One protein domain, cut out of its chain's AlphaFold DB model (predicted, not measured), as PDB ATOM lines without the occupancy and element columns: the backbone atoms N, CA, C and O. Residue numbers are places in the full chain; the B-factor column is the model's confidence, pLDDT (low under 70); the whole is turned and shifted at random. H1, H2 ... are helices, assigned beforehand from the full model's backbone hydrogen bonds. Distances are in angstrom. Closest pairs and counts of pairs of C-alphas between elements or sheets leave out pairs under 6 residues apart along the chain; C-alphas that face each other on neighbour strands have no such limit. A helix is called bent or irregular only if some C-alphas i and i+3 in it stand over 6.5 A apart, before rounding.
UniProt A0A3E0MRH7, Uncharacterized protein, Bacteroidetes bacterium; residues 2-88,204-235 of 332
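Overview. This is residues 2 to 88 and 204 to 235 of the 332 residues of an uncharacterized protein of Bacteroidetes bacterium (UniProt A0A3E0MRH7). H1, H2 and H4 make a core, with H3 on an arm at one end and H5 set across H1 at the other. The printed part, 119 residues with five named helices, H1 to H5 in order, is all helix. It is loose, radius of gyration of the C-alphas 19.5 A, spanning 71 by 38 by 21 A.

Along the chain. Find C-alpha 2 at (617.796, 545.457, 491.182); H1 runs 24.2 A to residue 18. H2 is residues 29 to 41, H3 58 to 70, H4 76 to 86. H5, residues 212 to 235, is irregular, with C-alphas 213 and 216 8.2 A apart, and its last C-alpha, C-alpha 235, is at (611.923, 533.420, 459.285).

Arrangement. The hub H1 touches H4 with residues 13 to 17, closest C-alphas Val 17 and Asp 81, 6.1 A. Its residues 5 to 9 touch H5, about perpendicular at 73 degrees, closest C-alphas Leu 9 and Ala 215, 6.3 A. H3 touches no helix. Every O i to N i+4 pair is within hydrogen-bond range in H1 to H4, 18 of 20 in H5.

Size, cuts and confidence. Residues 89 to 203 are cut out; C-alphas 88 and 204 are 12.7 A apart. H2 to H3 is a long link. pLDDT is under 70 at residues 2, 3, 55 and 204.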
ATOM      1  N   GLY A   2     619.180 545.681 490.721       54.25
ATOM      2  CA  GLY A   2     617.796 545.457 491.182       54.25
ATOM      3  C   GLY A   2     616.753 546.470 490.680       54.25
ATOM      4  O   GLY A   2     615.690 546.065 490.221       54.25
ATOM      5  N   ASP A   3     617.068 547.768 490.671       62.00
ATOM      6  CA  ASP A   3     616.079 548.811 490.332       62.00
ATOM      7  C   ASP A   3     615.662 548.803 488.850       62.00
ATOM      8  O   ASP A   3     614.534 549.156 488.504       62.00
ATOM      9  N   SER A   4     616.545 548.325 487.965       70.62
ATOM     10  CA  SER A   4     616.224 548.133 486.545       70.62
ATOM     11  C   SER A   4     615.262 546.963 486.332       70.62
ATOM     12  O   SER A   4     614.424 547.030 485.441       70.62
ATOM     13  N   ALA A   5     615.360 545.907 487.146       73.94
ATOM     14  CA  ALA A   5     614.424 544.788 487.094       73.94
ATOM     15  C   ALA A   5     613.053 545.201 487.652       73.94
ATOM     16  O   ALA A   5     612.035 544.943 487.018       73.94
ATOM     17  N   LYS A   6     613.019 545.920 488.785       80.25
ATOM     18  CA  LYS A   6     611.765 546.442 489.358       80.25
ATOM     19  C   LYS A   6     611.029 547.370 488.392       80.25
ATOM     20  O   LYS A   6     609.876 547.113 488.079       80.25
ATOM     21  N   SER A   7     611.710 548.368 487.826       84.00
ATOM     22  CA  SER A   7     611.089 549.294 486.861       84.00
ATOM     23  C   SER A   7     610.601 548.608 485.573       84.00
ATOM     24  O   SER A   7     609.557 548.985 485.034       84.00
ATOM     25  N   GLN A   8     611.294 547.565 485.095       84.88
ATOM     26  CA  GLN A   8     610.796 546.722 484.004       84.88
ATOM     27  C   GLN A   8     609.543 545.939 484.414       84.88
ATOM     28  O   GLN A   8     608.556 545.966 483.675       84.88
ATOM     29  N   LEU A   9     609.538 545.306 485.593       87.00
ATOM     30  CA  LEU A   9     608.369 544.602 486.122       87.00
ATOM     31  C   LEU A   9     607.171 545.549 486.275       87.00
ATOM     32  O   LEU A   9     606.112 545.253 485.734       87.00
ATOM     33  N   ASP A  10     607.344 546.705 486.921       88.06
ATOM     34  CA  ASP A  10     606.296 547.720 487.091       88.06
ATOM     35  C   ASP A  10     605.689 548.130 485.735       88.06
ATOM     36  O   ASP A  10     604.473 548.289 485.618       88.06
ATOM     37  N   SER A  11     606.502 548.241 484.674       86.75
ATOM     38  CA  SER A  11     606.009 548.545 483.319       86.75
ATOM     39  C   SER A  11     605.152 547.417 482.717       86.75
ATOM     40  O   SER A  11     604.111 547.690 482.108       86.75
ATOM     41  N   ILE A  12     605.536 546.154 482.943       87.69
ATOM     42  CA  ILE A  12     604.776 544.962 482.542       87.69
ATOM     43  C   ILE A  12     603.455 544.924 483.323       87.69
ATOM     44  O   ILE A  12     602.387 544.912 482.707       87.69
ATOM     45  N   LEU A  13     603.508 544.999 484.658       89.12
ATOM     46  CA  LEU A  13     602.337 544.995 485.544       89.12
ATOM     47  C   LEU A  13     601.347 546.098 485.169       89.12
ATOM     48  O   LEU A  13     600.165 545.822 484.959       89.12
ATOM     49  N   LYS A  14     601.834 547.331 484.992       88.31
ATOM     50  CA  LYS A  14     601.012 548.481 484.610       88.31
ATOM     51  C   LYS A  14     600.279 548.253 483.294       88.31
ATOM     52  O   LYS A  14     599.097 548.574 483.227       88.31
ATOM     53  N   SER A  15     600.936 547.680 482.280       86.88
ATOM     54  CA  SER A  15     600.291 547.382 480.991       86.88
ATOM     55  C   SER A  15     599.227 546.283 481.082       86.88
ATOM     56  O   SER A  15     598.152 546.422 480.499       86.88
ATOM     57  N   VAL A  16     599.459 545.236 481.883       86.31
ATOM     58  CA  VAL A  16     598.474 544.162 482.098       86.31
ATOM     59  C   VAL A  16     597.261 544.673 482.885       86.31
ATOM     60  O   VAL A  16     596.123 544.437 482.477       86.31
ATOM     61  N   VAL A  17     597.480 545.429 483.967       87.31
ATOM     62  CA  VAL A  17     596.411 545.985 484.820       87.31
ATOM     63  C   VAL A  17     595.602 547.069 484.097       87.31
ATOM     64  O   VAL A  17     594.379 547.124 484.239       87.31
ATOM     65  N   SER A  18     596.243 547.923 483.289       84.62
ATOM     66  CA  SER A  18     595.543 548.916 482.458       84.62
ATOM     67  C   SER A  18     594.891 548.317 481.205       84.62
ATOM     68  O   SER A  18     594.075 548.993 480.575       84.62
ATOM     69  N   ARG A  19     595.211 547.056 480.875       83.19
ATOM     70  CA  ARG A  19     594.838 546.355 479.633       83.19
ATOM     71  C   ARG A  19     595.307 547.099 478.374       83.19
ATOM     72  O   ARG A  19     594.611 547.116 477.359       83.19
ATOM     73  N   ASP A  20     596.478 547.723 478.452       81.00
ATOM     74  CA  ASP A  20     597.095 548.453 477.347       81.00
ATOM     75  C   ASP A  20     597.825 547.491 476.401       81.00
ATOM     76  O   ASP A  20     598.883 546.952 476.723       81.00
ATOM     77  N   SER A  21     597.267 547.304 475.202       71.38
ATOM     78  CA  SER A  21     597.839 546.460 474.146       71.38
ATOM     79  C   SER A  21     599.103 547.030 473.495       71.38
ATOM     80  O   SER A  21     599.677 546.372 472.632       71.38
ATOM     81  N   THR A  22     599.500 548.260 473.830       74.38
ATOM     82  CA  THR A  22     600.736 548.899 473.346       74.38
ATOM     83  C   THR A  22     601.873 548.861 474.367       74.38
ATOM     84  O   THR A  22     602.990 549.276 474.058       74.38
ATOM     85  N   GLY A  23     601.604 548.351 475.574       74.00
ATOM     86  CA  GLY A  23     602.600 548.210 476.627       74.00
ATOM     87  C   GLY A  23     603.612 547.082 476.381       74.00
ATOM     88  O   GLY A  23     603.449 546.270 475.471       74.00
ATOM     89  N   PRO A  24     604.675 547.006 477.200       74.12
ATOM     90  CA  PRO A  24     605.798 546.102 476.965       74.12
ATOM     91  C   PRO A  24     605.543 544.641 477.366       74.12
ATOM     92  O   PRO A  24     606.466 543.845 477.233       74.12
ATOM     93  N   ALA A  25     604.364 544.275 477.883       78.50
ATOM     94  CA  ALA A  25     604.069 542.912 478.324       78.50
ATOM     95  C   ALA A  25     603.742 541.976 477.147       78.50
ATOM     96  O   ALA A  25     602.607 541.918 476.677       78.50
ATOM     97  N   ASP A  26     604.729 541.188 476.727       77.75
ATOM     98  CA  ASP A  26     604.557 540.106 475.755       77.75
ATOM     99  C   ASP A  26     604.343 538.744 476.427       77.75
ATOM    100  O   ASP A  26     603.763 537.827 475.837       77.75
ATOM    101  N   THR A  27     604.770 538.617 477.682       81.44
ATOM    102  CA  THR A  27     604.488 537.473 478.543       81.44
ATOM    103  C   THR A  27     603.021 537.432 478.984       81.44
ATOM    104  O   THR A  27     602.503 538.347 479.625       81.44
ATOM    105  N   MET A  28     602.338 536.314 478.721       86.38
ATOM    106  CA  MET A  28     600.978 536.088 479.233       86.38
ATOM    107  C   MET A  28     600.945 535.628 480.702       86.38
ATOM    108  O   MET A  28     599.856 535.524 481.262       86.38
ATOM    109  N   LEU A  29     602.096 535.371 481.341       88.81
ATOM    110  CA  LEU A  29     602.169 534.786 482.691       88.81
ATOM    111  C   LEU A  29     601.435 535.625 483.747       88.81
ATOM    112  O   LEU A  29     600.624 535.088 484.497       88.81
ATOM    113  N   VAL A  30     601.659 536.943 483.760       88.75
ATOM    114  CA  VAL A  30     601.007 537.878 484.699       88.75
ATOM    115  C   VAL A  30     599.485 537.868 484.505       88.75
ATOM    116  O   VAL A  30     598.729 537.726 485.462       88.75
ATOM    117  N   SER A  31     599.026 537.948 483.251       88.00
ATOM    118  CA  SER A  31     597.597 537.946 482.903       88.00
ATOM    119  C   SER A  31     596.912 536.616 483.251       88.00
ATOM    120  O   SER A  31     595.800 536.604 483.787       88.00
ATOM    121  N   ALA A  32     597.590 535.490 483.010       90.00
ATOM    122  CA  ALA A  32     597.109 534.158 483.365       90.00
ATOM    123  C   ALA A  32     597.000 533.981 484.888       90.00
ATOM    124  O   ALA A  32     595.963 533.525 485.370       90.00
ATOM    125  N   HIS A  33     598.017 534.404 485.645       90.88
ATOM    126  CA  HIS A  33     598.015 534.332 487.105       90.88
ATOM    127  C   HIS A  33     596.908 535.201 487.723       90.88
ATOM    128  O   HIS A  33     596.100 534.691 488.498       90.88
ATOM    129  N   LEU A  34     596.778 536.473 487.318       89.81
ATOM    130  CA  LEU A  34     595.684 537.344 487.779       89.81
ATOM    131  C   LEU A  34     594.301 536.753 487.455       89.81
ATOM    132  O   LEU A  34     593.386 536.795 488.278       89.81
ATOM    133  N   SER A  35     594.140 536.158 486.269       89.56
ATOM    134  CA  SER A  35     592.890 535.495 485.876       89.56
ATOM    135  C   SER A  35     592.584 534.268 486.743       89.56
ATOM    136  O   SER A  35     591.437 534.074 487.144       89.56
ATOM    137  N   GLN A  36     593.602 533.472 487.086       91.19
ATOM    138  CA  GLN A  36     593.475 532.331 487.992       91.19
ATOM    139  C   GLN A  36     593.104 532.775 489.415       91.19
ATOM    140  O   GLN A  36     592.183 532.208 490.003       91.19
ATOM    141  N   MET A  37     593.764 533.809 489.948       88.56
ATOM    142  CA  MET A  37     593.487 534.325 491.294       88.56
ATOM    143  C   MET A  37     592.076 534.911 491.402       88.56
ATOM    144  O   MET A  37     591.358 534.587 492.346       88.56
ATOM    145  N   LYS A  38     591.600 535.661 490.397       87.56
ATOM    146  CA  LYS A  38     590.193 536.103 490.340       87.56
ATOM    147  C   LYS A  38     589.214 534.926 490.279       87.56
ATOM    148  O   LYS A  38     588.209 534.923 490.988       87.56
ATOM    149  N   MET A  39     589.514 533.888 489.493       86.06
ATOM    150  CA  MET A  39     588.674 532.684 489.433       86.06
ATOM    151  C   MET A  39     588.645 531.896 490.756       86.06
ATOM    152  O   MET A  39     587.705 531.135 490.992       86.06
ATOM    153  N   PHE A  40     589.635 532.076 491.630       85.94
ATOM    154  CA  PHE A  40     589.605 531.543 492.988       85.94
ATOM    155  C   PHE A  40     588.841 532.469 493.950       85.94
ATOM    156  O   PHE A  40     587.901 532.022 494.601       85.94
ATOM    157  N   GLY A  41     589.194 533.758 493.999       80.19
ATOM    158  CA  GLY A  41     588.710 534.701 495.013       80.19
ATOM    159  C   GLY A  41     587.279 535.221 494.833       80.19
ATOM    160  O   GLY A  41     586.613 535.480 495.829       80.19
ATOM    161  N   ILE A  42     586.784 535.379 493.595       83.88
ATOM    162  CA  ILE A  42     585.502 536.077 493.325       83.88
ATOM    163  C   ILE A  42     584.501 535.291 492.466       83.88
ATOM    164  O   ILE A  42     583.446 535.808 492.102       83.88
ATOM    165  N   ARG A  43     584.782 534.020 492.158       80.06
ATOM    166  CA  ARG A  43     583.973 533.195 491.236       80.06
ATOM    167  C   ARG A  43     582.505 533.010 491.637       80.06
ATOM    168  O   ARG A  43     581.679 532.800 490.753       80.06
ATOM    169  N   GLN A  44     582.185 533.032 492.928       78.75
ATOM    170  CA  GLN A  44     580.808 532.891 493.425       78.75
ATOM    171  C   GLN A  44     580.129 534.247 493.698       78.75
ATOM    172  O   GLN A  44     578.986 534.273 494.139       78.75
ATOM    173  N   GLY A  45     580.804 535.363 493.398       78.38
ATOM    174  CA  GLY A  45     580.433 536.684 493.897       78.38
ATOM    175  C   GLY A  45     580.905 536.905 495.337       78.38
ATOM    176  O   GLY A  45     581.497 536.022 495.957       78.38
ATOM    177  N   VAL A  46     580.659 538.107 495.856       83.44
ATOM    178  CA  VAL A  46     580.923 538.472 497.254       83.44
ATOM    179  C   VAL A  46     579.634 539.028 497.841       83.44
ATOM    180  O   VAL A  46     579.101 540.020 497.344       83.44
ATOM    181  N   GLU A  47     579.137 538.389 498.895       85.12
ATOM    182  CA  GLU A  47     577.941 538.814 499.615       85.12
ATOM    183  C   GLU A  47     578.330 539.444 500.953       85.12
ATOM    184  O   GLU A  47     579.193 538.944 501.674       85.12
ATOM    185  N   PHE A  48     577.694 540.567 501.279       86.62
ATOM    186  CA  PHE A  48     577.988 541.343 502.478       86.62
ATOM    187  C   PHE A  48     576.800 541.270 503.433       86.62
ATOM    188  O   PHE A  48     575.686 541.671 503.084       86.62
ATOM    189  N   TYR A  49     577.060 540.802 504.652       86.00
ATOM    190  CA  TYR A  49     576.063 540.654 505.706       86.00
ATOM    191  C   TYR A  49     576.428 541.518 506.921       86.00
ATOM    192  O   TYR A  49     577.591 541.522 507.335       86.00
ATOM    193  N   PRO A  50     575.472 542.243 507.528       87.94
ATOM    194  CA  PRO A  50     575.707 542.910 508.803       87.94
ATOM    195  C   PRO A  50     575.849 541.867 509.922       87.94
ATOM    196  O   PRO A  50     575.042 540.945 510.016       87.94
ATOM    197  N   MET A  51     576.820 542.042 510.827       84.81
ATOM    198  CA  MET A  51     576.998 541.151 511.994       84.81
ATOM    199  C   MET A  51     575.779 541.125 512.929       84.81
ATOM    200  O   MET A  51     575.545 540.153 513.640       84.81
ATOM    201  N   GLN A  52     575.010 542.213 512.941       84.31
ATOM    202  CA  GLN A  52     573.745 542.333 513.649       84.31
ATOM    203  C   GLN A  52     572.819 543.191 512.790       84.31
ATOM    204  O   GLN A  52     573.159 544.340 512.491       84.31
ATOM    205  N   ASP A  53     571.650 542.671 512.430       81.25
ATOM    206  CA  ASP A  53     570.593 543.461 511.793       81.25
ATOM    207  C   ASP A  53     569.579 543.978 512.827       81.25
ATOM    208  O   ASP A  53     569.550 543.523 513.973       81.25
ATOM    209  N   ASN A  54     568.758 544.949 512.435       79.62
ATOM    210  CA  ASN A  54     567.602 545.373 513.217       79.62
ATOM    211  C   ASN A  54     566.328 544.628 512.771       79.62
ATOM    212  O   ASN A  54     566.327 543.855 511.809       79.62
ATOM    213  N   PHE A  55     565.222 544.832 513.491       68.12
ATOM    214  CA  PHE A  55     563.926 544.287 513.088       68.12
ATOM    215  C   PHE A  55     563.484 544.922 511.758       68.12
ATOM    216  O   PHE A  55     563.014 546.059 511.738       68.12
ATOM    217  N   GLY A  56     563.625 544.173 510.657       70.56
ATOM    218  CA  GLY A  56     563.218 544.595 509.311       70.56
ATOM    219  C   GLY A  56     564.353 544.855 508.312       70.56
ATOM    220  O   GLY A  56     564.188 545.735 507.476       70.56
ATOM    221  N   THR A  57     565.479 544.133 508.418       81.38
ATOM    222  CA  THR A  57     566.580 544.056 507.419       81.38
ATOM    223  C   THR A  57     567.227 545.377 506.991       81.38
ATOM    224  O   THR A  57     567.931 545.434 505.983       81.38
ATOM    225  N   GLN A  58     567.036 546.460 507.747       85.12
ATOM    226  CA  GLN A  58     567.378 547.803 507.273       85.12
ATOM    227  C   GLN A  58     568.892 547.998 507.132       85.12
ATOM    228  O   GLN A  58     569.332 548.764 506.274       85.12
ATOM    229  N   ARG A  59     569.708 547.314 507.954       87.00
ATOM    230  CA  ARG A  59     571.174 547.388 507.837       87.00
ATOM    231  C   ARG A  59     571.657 546.607 506.619       87.00
ATOM    232  O   ARG A  59     572.540 547.093 505.914       87.00
ATOM    233  N   TYR A  60     571.063 545.446 506.338       89.31
ATOM    234  CA  TYR A  60     571.340 544.694 505.117       89.31
ATOM    235  C   TYR A  60     570.945 545.489 503.865       89.31
ATOM    236  O   TYR A  60     571.777 545.685 502.979       89.31
ATOM    237  N   ASP A  61     569.729 546.040 503.823       89.12
ATOM    238  CA  ASP A  61     569.244 546.851 502.700       89.12
ATOM    239  C   ASP A  61     570.117 548.096 502.466       89.12
ATOM    240  O   ASP A  61     570.431 548.432 501.320       89.12
ATOM    241  N   PHE A  62     570.596 548.736 503.538       89.31
ATOM    242  CA  PHE A  62     571.545 549.846 503.452       89.31
ATOM    243  C   PHE A  62     572.898 549.433 502.848       89.31
ATOM    244  O   PHE A  62     573.392 550.095 501.931       89.31
ATOM    245  N   ILE A  63     573.488 548.325 503.310       89.50
ATOM    246  CA  ILE A  63     574.744 547.784 502.760       89.50
ATOM    247  C   ILE A  63     574.570 547.469 501.267       89.50
ATOM    248  O   ILE A  63     575.370 547.906 500.435       89.50
ATOM    249  N   GLN A  64     573.470 546.809 500.902       89.81
ATOM    250  CA  GLN A  64     573.119 546.505 499.515       89.81
ATOM    251  C   GLN A  64     572.934 547.771 498.664       89.81
ATOM    252  O   GLN A  64     573.349 547.803 497.502       89.81
ATOM    253  N   GLN A  65     572.370 548.846 499.224       90.56
ATOM    254  CA  GLN A  65     572.269 550.142 498.552       90.56
ATOM    255  C   GLN A  65     573.653 550.767 498.297       90.56
ATOM    256  O   GLN A  65     573.891 551.255 497.189       90.56
ATOM    257  N   VAL A  66     574.577 550.723 499.266       91.38
ATOM    258  CA  VAL A  66     575.957 551.229 499.108       91.38
ATOM    259  C   VAL A  66     576.709 550.452 498.017       91.38
ATOM    260  O   VAL A  66     577.339 551.066 497.150       91.38
ATOM    261  N   ILE A  67     576.607 549.120 498.004       90.56
ATOM    262  CA  ILE A  67     577.243 548.244 497.002       90.56
ATOM    263  C   ILE A  67     576.733 548.574 495.592       90.56
ATOM    264  O   ILE A  67     577.526 548.866 494.689       90.56
ATOM    265  N   LYS A  68     575.405 548.619 495.419       90.31
ATOM    266  CA  LYS A  68     574.745 548.910 494.134       90.31
ATOM    267  C   LYS A  68     575.030 550.330 493.641       90.31
ATOM    268  O   LYS A  68     575.271 550.524 492.449       90.31
ATOM    269  N   PHE A  69     575.066 551.319 494.539       91.50
ATOM    270  CA  PHE A  69     575.418 552.703 494.202       91.50
ATOM    271  C   PHE A  69     576.852 552.821 493.669       91.50
ATOM    272  O   PHE A  69     577.089 553.487 492.659       91.50
ATOM    273  N   ASN A  70     577.803 552.133 494.305       90.50
ATOM    274  CA  ASN A  70     579.203 552.127 493.885       90.50
ATOM    275  C   ASN A  70     579.495 551.168 492.720       90.50
ATOM    276  O   ASN A  70     580.588 551.243 492.153       90.50
ATOM    277  N   ARG A  71     578.531 550.315 492.340       90.25
ATOM    278  CA  ARG A  71     578.653 549.258 491.321       90.25
ATOM    279  C   ARG A  71     579.869 548.361 491.569       90.25
ATOM    280  O   ARG A  71     580.644 548.121 490.642       90.25
ATOM    281  N   LEU A  72     580.066 547.934 492.822       87.75
ATOM    282  CA  LEU A  72     581.255 547.166 493.206       87.75
ATOM    283  C   LEU A  72     581.403 545.890 492.372       87.75
ATOM    284  O   LEU A  72     582.503 545.636 491.904       87.75
ATOM    285  N   ASP A  73     580.315 545.185 492.065       85.12
ATOM    286  CA  ASP A  73     580.307 543.957 491.252       85.12
ATOM    287  C   ASP A  73     581.059 544.119 489.915       85.12
ATOM    288  O   ASP A  73     581.850 543.268 489.527       85.12
ATOM    289  N   ALA A  74     580.877 545.255 489.232       87.12
ATOM    290  CA  ALA A  74     581.518 545.553 487.945       87.12
ATOM    291  C   ALA A  74     582.946 546.124 488.072       87.12
ATOM    292  O   ALA A  74     583.604 546.399 487.068       87.12
ATOM    293  N   ARG A  75     583.402 546.384 489.300       88.38
ATOM    294  CA  ARG A  75     584.703 546.992 489.635       88.38
ATOM    295  C   ARG A  75     585.612 546.035 490.402       88.38
ATOM    296  O   ARG A  75     586.819 546.255 490.414       88.38
ATOM    297  N   LEU A  76     585.046 544.982 490.988       87.69
ATOM    298  CA  LEU A  76     585.723 544.005 491.829       87.69
ATOM    299  C   LEU A  76     586.907 543.359 491.096       87.69
ATOM    300  O   LEU A  76     588.009 543.377 491.630       87.69
ATOM    301  N   ASP A  77     586.730 542.933 489.841       87.56
ATOM    302  CA  ASP A  77     587.814 542.444 488.972       87.56
ATOM    303  C   ASP A  77     589.026 543.389 488.935       87.56
ATOM    304  O   ASP A  77     590.167 542.957 489.052       87.56
ATOM    305  N   SER A  78     588.767 544.691 488.765       88.69
ATOM    306  CA  SER A  78     589.795 545.728 488.644       88.69
ATOM    307  C   SER A  78     590.485 545.995 489.979       88.69
ATOM    308  O   SER A  78     591.692 546.214 490.008       88.69
ATOM    309  N   ILE A  79     589.729 545.950 491.080       89.75
ATOM    310  CA  ILE A  79     590.249 546.045 492.448       89.75
ATOM    311  C   ILE A  79     591.198 544.869 492.720       89.75
ATOM    312  O   ILE A  79     592.347 545.100 493.082       89.75
ATOM    313  N   TRP A  80     590.779 543.629 492.456       89.56
ATOM    314  CA  TRP A  80     591.635 542.449 492.628       89.56
ATOM    315  C   TRP A  80     592.888 542.495 491.746       89.56
ATOM    316  O   TRP A  80     593.983 542.264 492.253       89.56
ATOM    317  N   ASP A  81     592.758 542.868 490.465       90.12
ATOM    318  CA  ASP A  81     593.905 543.031 489.555       90.12
ATOM    319  C   ASP A  81     594.949 544.020 490.113       90.12
ATOM    320  O   ASP A  81     596.147 543.761 490.035       90.12
ATOM    321  N   ARG A  82     594.507 545.140 490.700       89.38
ATOM    322  CA  ARG A  82     595.383 546.182 491.267       89.38
ATOM    323  C   ARG A  82     596.046 545.753 492.573       89.38
ATOM    324  O   ARG A  82     597.245 545.956 492.731       89.38
ATOM    325  N   PHE A  83     595.282 545.176 493.498       87.94
ATOM    326  CA  PHE A  83     595.767 544.875 494.849       87.94
ATOM    327  C   PHE A  83     596.738 543.681 494.833       87.94
ATOM    328  O   PHE A  83     597.765 543.737 495.505       87.94
ATOM    329  N   LEU A  84     596.489 542.660 493.999       89.31
ATOM    330  CA  LEU A  84     597.425 541.541 493.802       89.31
ATOM    331  C   LEU A  84     598.704 541.963 493.061       89.31
ATOM    332  O   LEU A  84     599.794 541.499 493.394       89.31
ATOM    333  N   ALA A  85     598.589 542.833 492.048       89.38
ATOM    334  CA  ALA A  85     599.742 543.255 491.253       89.38
ATOM    335  C   ALA A  85     600.661 544.235 491.997       89.38
ATOM    336  O   ALA A  85     601.877 544.091 491.913       89.38
ATOM    337  N   TYR A  86     600.104 545.224 492.706       88.31
ATOM    338  CA  TYR A  86     600.885 546.282 493.367       88.31
ATOM    339  C   TYR A  86     601.162 546.032 494.855       88.31
ATOM    340  O   TYR A  86     601.869 546.828 495.473       88.31
ATOM    341  N   GLY A  87     600.587 544.980 495.442       88.12
ATOM    342  CA  GLY A  87     600.816 544.573 496.831       88.12
ATOM    343  C   GLY A  87     600.092 545.399 497.896       88.12
ATOM    344  O   GLY A  87     599.910 544.928 499.013       88.12
ATOM    345  N   LYS A  88     599.631 546.610 497.572       90.25
ATOM    346  CA  LYS A  88     598.835 547.442 498.481       90.25
ATOM    347  C   LYS A  88     597.859 548.353 497.748       90.25
ATOM    348  O   LYS A  88     598.081 548.731 496.592       90.25
ATOM    349  N   GLY A 204     604.718 547.051 510.203       67.50
ATOM    350  CA  GLY A 204     605.287 548.169 509.445       67.50
ATOM    351  C   GLY A 204     605.900 547.808 508.083       67.50
ATOM    352  O   GLY A 204     606.381 548.711 507.403       67.50
ATOM    353  N   THR A 205     605.881 546.543 507.637       73.94
ATOM    354  CA  THR A 205     606.263 546.229 506.247       73.94
ATOM    355  C   THR A 205     605.140 546.603 505.291       73.94
ATOM    356  O   THR A 205     603.994 546.199 505.495       73.94
ATOM    357  N   GLU A 206     605.474 547.316 504.216       73.88
ATOM    358  CA  GLU A 206     604.539 547.540 503.117       73.88
ATOM    359  C   GLU A 206     604.116 546.213 502.466       73.88
ATOM    360  O   GLU A 206     604.898 545.264 502.407       73.88
ATOM    361  N   GLY A 207     602.886 546.158 501.952       80.38
ATOM    362  CA  GLY A 207     602.370 544.970 501.271       80.38
ATOM    363  C   GLY A 207     603.110 544.678 499.961       80.38
ATOM    364  O   GLY A 207     603.409 545.592 499.188       80.38
ATOM    365  N   ALA A 208     603.392 543.398 499.714       83.81
ATOM    366  CA  ALA A 208     604.166 542.917 498.573       83.81
ATOM    367  C   ALA A 208     603.262 542.404 497.440       83.81
ATOM    368  O   ALA A 208     602.224 541.775 497.679       83.81
ATOM    369  N   GLY A 209     603.647 542.665 496.189       85.62
ATOM    370  CA  GLY A 209     602.944 542.135 495.023       85.62
ATOM    371  C   GLY A 209     603.266 540.655 494.813       85.62
ATOM    372  O   GLY A 209     604.408 540.233 494.993       85.62
ATOM    373  N   GLU A 210     602.290 539.868 494.348       87.25
ATOM    374  CA  GLU A 210     602.472 538.427 494.056       87.25
ATOM    375  C   GLU A 210     603.651 538.158 493.097       87.25
ATOM    376  O   GLU A 210     604.301 537.111 493.125       87.25
ATOM    377  N   PHE A 211     603.956 539.134 492.240       89.44
ATOM    378  CA  PHE A 211     604.988 539.043 491.214       89.44
ATOM    379  C   PHE A 211     606.390 539.445 491.691       89.44
ATOM    380  O   PHE A 211     607.359 539.102 491.013       89.44
ATOM    381  N   ASP A 212     606.531 540.117 492.841       86.62
ATOM    382  CA  ASP A 212     607.822 540.645 493.310       86.62
ATOM    383  C   ASP A 212     608.834 539.518 493.581       86.62
ATOM    384  O   ASP A 212     610.005 539.620 493.207       86.62
ATOM    385  N   MET A 213     608.375 538.392 494.141       84.25
ATOM    386  CA  MET A 213     609.213 537.212 494.395       84.25
ATOM    387  C   MET A 213     609.727 536.555 493.098       84.25
ATOM    388  O   MET A 213     610.822 535.995 493.074       84.25
ATOM    389  N   MET A 214     608.952 536.620 492.009       86.38
ATOM    390  CA  MET A 214     609.271 535.976 490.725       86.38
ATOM    391  C   MET A 214     609.740 536.963 489.642       86.38
ATOM    392  O   MET A 214     609.943 536.558 488.495       86.38
ATOM    393  N   ALA A 215     609.969 538.232 489.999       87.94
ATOM    394  CA  ALA A 215     610.277 539.342 489.094       87.94
ATOM    395  C   ALA A 215     611.284 538.980 487.987       87.94
ATOM    396  O   ALA A 215     610.993 539.094 486.796       87.94
ATOM    397  N   ASN A 216     612.451 538.459 488.381       89.38
ATOM    398  CA  ASN A 216     613.537 538.106 487.461       89.38
ATOM    399  C   ASN A 216     613.138 537.013 486.452       89.38
ATOM    400  O   ASN A 216     613.576 537.046 485.305       89.38
ATOM    401  N   GLN A 217     612.306 536.050 486.862       89.31
ATOM    402  CA  GLN A 217     611.844 534.961 485.994       89.31
ATOM    403  C   GLN A 217     610.804 535.462 484.985       89.31
ATOM    404  O   GLN A 217     610.843 535.080 483.817       89.31
ATOM    405  N   ILE A 218     609.910 536.358 485.420       89.88
ATOM    406  CA  ILE A 218     608.892 536.984 484.565       89.88
ATOM    407  C   ILE A 218     609.561 537.819 483.467       89.88
ATOM    408  O   ILE A 218     609.194 537.686 482.301       89.88
ATOM    409  N   ILE A 219     610.571 538.621 483.825       90.81
ATOM    410  CA  ILE A 219     611.336 539.456 482.884       90.81
ATOM    411  C   ILE A 219     612.114 538.587 481.888       90.81
ATOM    412  O   ILE A 219     612.009 538.800 480.683       90.81
ATOM    413  N   ALA A 220     612.833 537.562 482.361       89.94
ATOM    414  CA  ALA A 220     613.578 536.655 481.482       89.94
ATOM    415  C   ALA A 220     612.660 535.884 480.511       89.94
ATOM    416  O   ALA A 220     613.018 535.662 479.354       89.94
ATOM    417  N   HIS A 221     611.460 535.497 480.954       91.75
ATOM    418  CA  HIS A 221     610.458 534.873 480.087       91.75
ATOM    419  C   HIS A 221     609.898 535.859 479.048       91.75
ATOM    420  O   HIS A 221     609.733 535.498 477.884       91.75
ATOM    421  N   ASP A 222     609.624 537.104 479.439       90.88
ATOM    422  CA  ASP A 222     609.157 538.160 478.537       90.88
ATOM    423  C   ASP A 222     610.184 538.480 477.433       90.88
ATOM    424  O   ASP A 222     609.838 538.514 476.249       90.88
ATOM    425  N   GLU A 223     611.466 538.590 477.792       90.44
ATOM    426  CA  GLU A 223     612.574 538.736 476.841       90.44
ATOM    427  C   GLU A 223     612.694 537.522 475.900       90.44
ATOM    428  O   GLU A 223     612.847 537.677 474.684       90.44
ATOM    429  N   MET A 224     612.554 536.300 476.425       90.38
ATOM    430  CA  MET A 224     612.562 535.082 475.611       90.38
ATOM    431  C   MET A 224     611.414 535.070 474.589       90.38
ATOM    432  O   MET A 224     611.645 534.773 473.416       90.38
ATOM    433  N   VAL A 225     610.193 535.435 474.995       90.38
ATOM    434  CA  VAL A 225     609.022 535.512 474.101       90.38
ATOM    435  C   VAL A 225     609.217 536.579 473.019       90.38
ATOM    436  O   VAL A 225     608.920 536.314 471.850       90.38
ATOM    437  N   LYS A 226     609.774 537.747 473.365       90.00
ATOM    438  CA  LYS A 226     610.145 538.800 472.403       90.00
ATOM    439  C   LYS A 226     611.121 538.292 471.350       90.00
ATOM    440  O   LYS A 226     610.859 538.431 470.155       90.00
ATOM    441  N   ASN A 227     612.194 537.635 471.785       90.31
ATOM    442  CA  ASN A 227     613.210 537.076 470.895       90.31
ATOM    443  C   ASN A 227     612.643 535.961 469.998       90.31
ATOM    444  O   ASN A 227     612.902 535.946 468.795       90.31
ATOM    445  N   ILE A 228     611.796 535.073 470.534       89.50
ATOM    446  CA  ILE A 228     611.093 534.048 469.744       89.50
ATOM    447  C   ILE A 228     610.187 534.694 468.687       89.50
ATOM    448  O   ILE A 228     610.205 534.271 467.531       89.50
ATOM    449  N   ARG A 229     609.422 535.736 469.038       87.69
ATOM    450  CA  ARG A 229     608.525 536.419 468.091       87.69
ATOM    451  C   ARG A 229     609.293 537.179 467.008       87.69
ATOM    452  O   ARG A 229     608.902 537.122 465.843       87.69
ATOM    453  N   ALA A 230     610.387 537.851 467.368       88.38
ATOM    454  CA  ALA A 230     611.283 538.503 466.417       88.38
ATOM    455  C   ALA A 230     611.875 537.491 465.422       88.38
ATOM    456  O   ALA A 230     611.786 537.699 464.213       88.38
ATOM    457  N   ASN A 231     612.368 536.351 465.916       88.25
ATOM    458  CA  ASN A 231     612.872 535.263 465.076       88.25
ATOM    459  C   ASN A 231     611.776 534.671 464.175       88.25
ATOM    460  O   ASN A 231     612.005 534.472 462.985       88.25
ATOM    461  N   LEU A 232     610.569 534.434 464.699       87.94
ATOM    462  CA  LEU A 232     609.443 533.925 463.911       87.94
ATOM    463  C   LEU A 232     609.027 534.906 462.802       87.94
ATOM    464  O   LEU A 232     608.735 534.476 461.692       87.94
ATOM    465  N   SER A 233     609.049 536.214 463.074       85.06
ATOM    466  CA  SER A 233     608.818 537.255 462.063       85.06
ATOM    467  C   SER A 233     609.928 537.287 461.004       85.06
ATOM    468  O   SER A 233     609.646 537.419 459.814       85.06
ATOM    469  N   PHE A 234     611.187 537.110 461.413       85.19
ATOM    470  CA  PHE A 234     612.333 537.065 460.504       85.19
ATOM    471  C   PHE A 234     612.299 535.839 459.575       85.19
ATOM    472  O   PHE A 234     612.481 535.987 458.373       85.19
ATOM    473  N   PHE A 235     612.015 534.642 460.098       81.69
ATOM    474  CA  PHE A 235     611.923 533.420 459.285       81.69
ATOM    475  C   PHE A 235     610.595 533.288 458.522       81.69
ATOM    476  O   PHE A 235     610.564 532.683 457.452       81.69
TER     477      PHE A 235